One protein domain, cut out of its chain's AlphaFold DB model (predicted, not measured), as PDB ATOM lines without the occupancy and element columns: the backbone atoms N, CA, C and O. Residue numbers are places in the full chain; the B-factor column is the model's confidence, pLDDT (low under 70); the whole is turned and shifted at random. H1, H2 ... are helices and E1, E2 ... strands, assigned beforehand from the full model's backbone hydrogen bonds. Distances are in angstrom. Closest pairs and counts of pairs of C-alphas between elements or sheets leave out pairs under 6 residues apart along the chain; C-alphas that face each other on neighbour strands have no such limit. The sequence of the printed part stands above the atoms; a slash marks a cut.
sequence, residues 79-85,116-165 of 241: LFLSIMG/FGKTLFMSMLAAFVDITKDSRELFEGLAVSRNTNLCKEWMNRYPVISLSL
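Overview. This is residues 79 to 85 and 116 to 165 of the 241 residues of the protein "AAA-ATPase_like domain-containing protein" of Desulfovibrio sp. An276 (UniProt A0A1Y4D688). What is the shape? Parallel strands E1 and E2 lie side by side, with H1 over one face and H2, H3 and loops beyond H1's last residues. What makes it? The 57 printed residues hold E1, H1, H2, H3, E2 in order, class mixed; it is compact, radius of gyration of the C-alphas 11.6 A, spans 34 by 26 by 16 A.

Along the chain. Where is E1? E1, residues 80 to 84, begins at C-alpha (128.016, 112.864, 82.545). What follows? H1 is 118 to 129, 16.4 A long; H2 136 to 139; H3 148 to 154; E2 160 to 164, ending at (141.370, 116.389, 84.173).

Arrangement. Do strands pair? N 82 and O 161, 2.9 A apart, are within hydrogen-bond range. What nears H1? Its closest C-alphas are Ala 126 to Val 160 of E2, 6.2 A, and Val 129 to Trp 154 of H3, 5.8 A, close but not clearly touching. H1 and H3 have every O i to N i+4 pair within range; H2 is too short.

Size, cuts and confidence. Where is the cut? Residues 86 to 115 are not printed, with C-alphas 85 and 116 14.3 A apart. Where is pLDDT under 70? It is at 79 to 85, 116 to 117 and 119.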
ATOM      1  N   LEU A  79     124.826 109.285  82.695       50.59
ATOM      2  CA  LEU A  79     126.076 109.678  83.356       50.59
ATOM      3  C   LEU A  79     126.767 110.769  82.546       50.59
ATOM      4  O   LEU A  79     126.886 110.654  81.326       50.59
ATOM      5  N   PHE A  80     127.265 111.806  83.216       52.53
ATOM      6  CA  PHE A  80     128.016 112.864  82.545       52.53
ATOM      7  C   PHE A  80     129.513 112.694  82.812       52.53
ATOM      8  O   PHE A  80     129.961 112.804  83.952       52.53
ATOM      9  N   LEU A  81     130.296 112.438  81.761       52.56
ATOM     10  CA  LEU A  81     131.756 112.383  81.831       52.56
ATOM     11  C   LEU A  81     132.350 113.634  81.177       52.56
ATOM     12  O   LEU A  81     132.159 113.875  79.985       52.56
ATOM     13  N   SER A  82     133.107 114.419  81.944       53.91
ATOM     14  CA  SER A  82     133.842 115.580  81.434       53.91
ATOM     15  C   SER A  82     135.344 115.293  81.435       53.91
ATOM     16  O   SER A  82     135.936 115.123  82.500       53.91
ATOM     17  N   ILE A  83     135.965 115.249  80.248       58.50
ATOM     18  CA  ILE A  83     137.417 115.068  80.085       58.50
ATOM     19  C   ILE A  83     138.065 116.391  79.673       58.50
ATOM     20  O   ILE A  83     137.812 116.919  78.587       58.50
ATOM     21  N   MET A  84     138.958 116.905  80.520       52.88
ATOM     22  CA  MET A  84     139.679 118.157  80.276       52.88
ATOM     23  C   MET A  84     141.107 117.891  79.785       52.88
ATOM     24  O   MET A  84     141.973 117.478  80.556       52.88
ATOM     25  N   GLY A  85     141.368 118.181  78.508       48.31
ATOM     26  CA  GLY A  85     142.701 118.162  77.895       48.31
ATOM     27  C   GLY A  85     143.139 119.556  77.435       48.31
ATOM     28  O   GLY A  85     142.323 120.380  77.026       48.31
ATOM     29  N   PHE A 116     139.774 131.235  77.288       49.34
ATOM     30  CA  PHE A 116     138.823 131.878  78.200       49.34
ATOM     31  C   PHE A 116     137.366 131.468  77.971       49.34
ATOM     32  O   PHE A 116     136.767 131.736  76.940       49.34
ATOM     33  N   GLY A 117     136.826 130.728  78.939       56.12
ATOM     34  CA  GLY A 117     135.424 130.314  78.976       56.12
ATOM     35  C   GLY A 117     135.215 128.804  79.040       56.12
ATOM     36  O   GLY A 117     134.419 128.362  79.847       56.12
ATOM     37  N   LYS A 118     135.955 127.981  78.283       70.06
ATOM     38  CA  LYS A 118     135.677 126.525  78.206       70.06
ATOM     39  C   LYS A 118     135.807 125.782  79.541       70.06
ATOM     40  O   LYS A 118     134.959 124.961  79.855       70.06
ATOM     41  N   THR A 119     136.846 126.068  80.326       68.06
ATOM     42  CA  THR A 119     137.027 125.441  81.648       68.06
ATOM     43  C   THR A 119     135.963 125.898  82.637       68.06
ATOM     44  O   THR A 119     135.412 125.068  83.347       68.06
ATOM     45  N   LEU A 120     135.641 127.194  82.641       75.44
ATOM     46  CA  LEU A 120     134.577 127.740  83.479       75.44
ATOM     47  C   LEU A 120     133.222 127.151  83.081       75.44
ATOM     48  O   LEU A 120     132.482 126.709  83.941       75.44
ATOM     49  N   PHE A 121     132.943 127.064  81.781       78.31
ATOM     50  CA  PHE A 121     131.726 126.476  81.239       78.31
ATOM     51  C   PHE A 121     131.591 125.000  81.616       78.31
ATOM     52  O   PHE A 121     130.536 124.593  82.078       78.31
ATOM     53  N   MET A 122     132.656 124.205  81.490       74.31
ATOM     54  CA  MET A 122     132.641 122.804  81.925       74.31
ATOM     55  C   MET A 122     132.454 122.671  83.438       74.31
ATOM     56  O   MET A 122     131.713 121.799  83.873       74.31
ATOM     57  N   SER A 123     133.069 123.549  84.234       79.31
ATOM     58  CA  SER A 123     132.883 123.559  85.688       79.31
ATOM     59  C   SER A 123     131.466 123.976  86.088       79.31
ATOM     60  O   SER A 123     130.889 123.380  86.990       79.31
ATOM     61  N   MET A 124     130.903 124.978  85.411       82.38
ATOM     62  CA  MET A 124     129.541 125.465  85.620       82.38
ATOM     63  C   MET A 124     128.523 124.399  85.214       82.38
ATOM     64  O   MET A 124     127.600 124.124  85.966       82.38
ATOM     65  N   LEU A 125     128.718 123.749  84.065       83.62
ATOM     66  CA  LEU A 125     127.861 122.661  83.606       83.62
ATOM     67  C   LEU A 125     127.947 121.447  84.534       83.62
ATOM     68  O   LEU A 125     126.923 120.855  84.854       83.62
ATOM     69  N   ALA A 126     129.154 121.104  84.994       81.06
ATOM     70  CA  ALA A 126     129.325 120.057  85.989       81.06
ATOM     71  C   ALA A 126     128.546 120.406  87.259       81.06
ATOM     72  O   ALA A 126     127.708 119.617  87.662       81.06
ATOM     73  N   ALA A 127     128.729 121.602  87.829       82.12
ATOM     74  CA  ALA A 127     127.978 122.032  89.009       82.12
ATOM     75  C   ALA A 127     126.457 122.035  88.785       82.12
ATOM     76  O   ALA A 127     125.718 121.663  89.683       82.12
ATOM     77  N   PHE A 128     125.985 122.407  87.593       82.94
ATOM     78  CA  PHE A 128     124.556 122.405  87.276       82.94
ATOM     79  C   PHE A 128     123.943 121.006  87.342       82.94
ATOM     80  O   PHE A 128     122.841 120.848  87.846       82.94
ATOM     81  N   VAL A 129     124.643 119.996  86.833       82.50
ATOM     82  CA  VAL A 129     124.096 118.642  86.673       82.50
ATOM     83  C   VAL A 129     124.342 117.757  87.903       82.50
ATOM     84  O   VAL A 129     123.546 116.861  88.181       82.50
ATOM     85  N   ASP A 130     125.430 118.019  88.627       81.81
ATOM     86  CA  ASP A 130     126.011 117.175  89.674       81.81
ATOM     87  C   ASP A 130     125.091 116.972  90.886       81.81
ATOM     88  O   ASP A 130     124.853 117.886  91.670       81.81
ATOM     89  N   ILE A 131     124.620 115.735  91.068       81.88
ATOM     90  CA  ILE A 131     123.771 115.301  92.194       81.88
ATOM     91  C   ILE A 131     124.441 115.450  93.565       81.88
ATOM     92  O   ILE A 131     123.770 115.482  94.592       81.88
ATOM     93  N   THR A 132     125.773 115.530  93.604       74.75
ATOM     94  CA  THR A 132     126.525 115.577  94.864       74.75
ATOM     95  C   THR A 132     126.555 116.968  95.496       74.75
ATOM     96  O   THR A 132     127.006 117.115  96.634       74.75
ATOM     97  N   LYS A 133     126.095 117.993  94.770       79.75
ATOM     98  CA  LYS A 133     126.151 119.399  95.173       79.75
ATOM     99  C   LYS A 133     124.758 119.997  95.180       79.75
ATOM    100  O   LYS A 133     123.946 119.689  94.315       79.75
ATOM    101  N   ASP A 134     124.510 120.911  96.115       80.81
ATOM    102  CA  ASP A 134     123.345 121.782  96.026       80.81
ATOM    103  C   ASP A 134     123.726 123.089  95.331       80.81
ATOM    104  O   ASP A 134     124.201 124.043  95.943       80.81
ATOM    105  N   SER A 135     123.577 123.105  94.010       81.19
ATOM    106  CA  SER A 135     123.958 124.261  93.198       81.19
ATOM    107  C   SER A 135     122.853 125.312  93.044       81.19
ATOM    108  O   SER A 135     123.024 126.243  92.260       81.19
ATOM    109  N   ARG A 136     121.721 125.201  93.753       80.38
ATOM    110  CA  ARG A 136     120.578 126.122  93.580       80.38
ATOM    111  C   ARG A 136     120.957 127.580  93.832       80.38
ATOM    112  O   ARG A 136     120.654 128.431  92.999       80.38
ATOM    113  N   GLU A 137     121.694 127.833  94.909       83.62
ATOM    114  CA  GLU A 137     122.189 129.167  95.275       83.62
ATOM    115  C   GLU A 137     123.162 129.726  94.222       83.62
ATOM    116  O   GLU A 137     123.146 130.913  93.913       83.62
ATOM    117  N   LEU A 138     123.971 128.860  93.593       83.00
ATOM    118  CA  LEU A 138     124.927 129.265  92.552       83.00
ATOM    119  C   LEU A 138     124.243 129.729  91.259       83.00
ATOM    120  O   LEU A 138     124.857 130.452  90.471       83.00
ATOM    121  N   PHE A 139     123.005 129.288  91.013       83.38
ATOM    122  CA  PHE A 139     122.251 129.615  89.801       83.38
ATOM    123  C   PHE A 139     121.113 130.619  90.027       83.38
ATOM    124  O   PHE A 139     120.409 130.975  89.072       83.38
ATOM    125  N   GLU A 140     120.944 131.114  91.252       82.31
ATOM    126  CA  GLU A 140     119.948 132.131  91.574       82.31
ATOM    127  C   GLU A 140     120.224 133.435  90.796       82.31
ATOM    128  O   GLU A 140     121.365 133.852  90.602       82.31
ATOM    129  N   GLY A 141     119.178 134.048  90.232       80.50
ATOM    130  CA  GLY A 141     119.295 135.285  89.442       80.50
ATOM    131  C   GLY A 141     119.846 135.144  88.010       80.50
ATOM    132  O   GLY A 141     119.753 136.097  87.231       80.50
ATOM    133  N   LEU A 142     120.362 133.977  87.603       84.62
ATOM    134  CA  LEU A 142     120.822 133.737  86.224       84.62
ATOM    135  C   LEU A 142     119.666 133.471  85.243       84.62
ATOM    136  O   LEU A 142     118.593 133.008  85.609       84.62
ATOM    137  N   ALA A 143     119.896 133.677  83.942       80.25
ATOM    138  CA  ALA A 143     118.884 133.395  82.913       80.25
ATOM    139  C   ALA A 143     118.394 131.931  82.919       80.25
ATOM    140  O   ALA A 143     117.260 131.661  82.530       80.25
ATOM    141  N   VAL A 144     119.230 130.995  83.384       79.00
ATOM    142  CA  VAL A 144     118.895 129.568  83.478       79.00
ATOM    143  C   VAL A 144     117.837 129.300  84.554       79.00
ATOM    144  O   VAL A 144     116.950 128.485  84.311       79.00
ATOM    145  N   SER A 145     117.854 130.012  85.688       79.69
ATOM    146  CA  SER A 145     116.881 129.797  86.776       79.69
ATOM    147  C   SER A 145     115.460 130.225  86.413       79.69
ATOM    148  O   SER A 145     114.497 129.708  86.974       79.69
ATOM    149  N   ARG A 146     115.304 131.090  85.399       80.88
ATOM    150  CA  ARG A 146     113.992 131.456  84.836       80.88
ATOM    151  C   ARG A 146     113.303 130.276  84.143       80.88
ATOM    152  O   ARG A 146     112.079 130.223  84.093       80.88
ATOM    153  N   ASN A 147     114.076 129.311  83.637       82.62
ATOM    154  CA  ASN A 147     113.557 128.114  82.979       82.62
ATOM    155  C   ASN A 147     113.370 126.982  83.995       82.62
ATOM    156  O   ASN A 147     114.196 126.073  84.121       82.62
ATOM    157  N   THR A 148     112.247 127.021  84.707       81.25
ATOM    158  CA  THR A 148     111.927 126.081  85.794       81.25
ATOM    159  C   THR A 148     111.839 124.624  85.333       81.25
ATOM    160  O   THR A 148     112.256 123.735  86.071       81.25
ATOM    161  N   ASN A 149     111.370 124.364  84.108       80.69
ATOM    162  CA  ASN A 149     111.299 123.009  83.548       80.69
ATOM    163  C   ASN A 149     112.692 122.386  83.373       80.69
ATOM    164  O   ASN A 149     112.925 121.267  83.822       80.69
ATOM    165  N   LEU A 150     113.642 123.142  82.808       79.38
ATOM    166  CA  LEU A 150     115.029 122.691  82.650       79.38
ATOM    167  C   LEU A 150     115.699 122.456  84.005       79.38
ATOM    168  O   LEU A 150     116.392 121.458  84.186       79.38
ATOM    169  N   CYS A 151     115.470 123.352  84.968       78.75
ATOM    170  CA  CYS A 151     116.036 123.205  86.304       78.75
ATOM    171  C   CYS A 151     115.497 121.949  87.007       78.75
ATOM    172  O   CYS A 151     116.272 121.205  87.591       78.75
ATOM    173  N   LYS A 152     114.196 121.657  86.907       78.88
ATOM    174  CA  LYS A 152     113.602 120.457  87.524       78.88
ATOM    175  C   LYS A 152     114.125 119.144  86.931       78.88
ATOM    176  O   LYS A 152     114.271 118.159  87.658       78.88
ATOM    177  N   GLU A 153     114.360 119.116  85.623       78.75
ATOM    178  CA  GLU A 153     114.778 117.901  84.919       78.75
ATOM    179  C   GLU A 153     116.286 117.635  85.046       78.75
ATOM    180  O   GLU A 153     116.688 116.481  85.167       78.75
ATOM    181  N   TRP A 154     117.121 118.679  85.059       80.06
ATOM    182  CA  TRP A 154     118.574 118.521  84.922       80.06
ATOM    183  C   TRP A 154     119.387 118.958  86.140       80.06
ATOM    184  O   TRP A 154     120.500 118.463  86.315       80.06
ATOM    185  N   MET A 155     118.869 119.867  86.972       82.38
ATOM    186  CA  MET A 155     119.658 120.453  88.055       82.38
ATOM    187  C   MET A 155     119.863 119.457  89.199       82.38
ATOM    188  O   MET A 155     118.887 118.984  89.783       82.38
ATOM    189  N   ASN A 156     121.122 119.168  89.531       85.19
ATOM    190  CA  ASN A 156     121.533 118.239  90.593       85.19
ATOM    191  C   ASN A 156     120.855 116.853  90.487       85.19
ATOM    192  O   ASN A 156     120.500 116.241  91.494       85.19
ATOM    193  N   ARG A 157     120.609 116.365  89.265       78.19
ATOM    194  CA  ARG A 157     119.906 115.091  89.025       78.19
ATOM    195  C   ARG A 157     120.825 113.935  88.665       78.19
ATOM    196  O   ARG A 157     120.411 112.787  88.807       78.19
ATOM    197  N   TYR A 158     122.040 114.218  88.201       78.38
ATOM    198  CA  TYR A 158     122.907 113.192  87.636       78.38
ATOM    199  C   TYR A 158     124.319 113.239  88.233       78.38
ATOM    200  O   TYR A 158     124.855 114.310  88.505       78.38
ATOM    201  N   PRO A 159     124.970 112.087  88.430       79.56
ATOM    202  CA  PRO A 159     126.353 112.016  88.870       79.56
ATOM    203  C   PRO A 159     127.280 112.420  87.722       79.56
ATOM    204  O   PRO A 159     127.141 111.966  86.580       79.56
ATOM    205  N   VAL A 160     128.242 113.286  88.037       79.50
ATOM    206  CA  VAL A 160     129.129 113.902  87.046       79.50
ATOM    207  C   VAL A 160     130.577 113.504  87.296       79.50
ATOM    208  O   VAL A 160     131.256 114.100  88.120       79.50
ATOM    209  N   ILE A 161     131.132 112.575  86.524       82.75
ATOM    210  CA  ILE A 161     132.558 112.249  86.626       82.75
ATOM    211  C   ILE A 161     133.367 113.335  85.897       82.75
ATOM    212  O   ILE A 161     133.319 113.461  84.673       82.75
ATOM    213  N   SER A 162     134.143 114.124  86.639       79.44
ATOM    214  CA  SER A 162     135.077 115.100  86.066       79.44
ATOM    215  C   SER A 162     136.504 114.570  86.140       79.44
ATOM    216  O   SER A 162     137.023 114.348  87.233       79.44
ATOM    217  N   LEU A 163     137.139 114.381  84.981       82.38
ATOM    218  CA  LEU A 163     138.520 113.917  84.851       82.38
ATOM    219  C   LEU A 163     139.364 114.970  84.123       82.38
ATOM    220  O   LEU A 163     139.105 115.336  82.975       82.38
ATOM    221  N   SER A 164     140.433 115.435  84.771       78.12
ATOM    222  CA  SER A 164     141.370 116.389  84.173       78.12
ATOM    223  C   SER A 164     142.688 115.722  83.806       78.12
ATOM    224  O   SER A 164     143.473 115.329  84.665       78.12
ATOM    225  N   LEU A 165     142.970 115.660  82.505       78.19
ATOM    226  CA  LEU A 165     144.225 115.137  81.962       78.19
ATOM    227  C   LEU A 165     145.271 116.236  81.743       78.19
ATOM    228  O   LEU A 165     146.365 115.968  81.257       78.19
TER     229      LEU A 165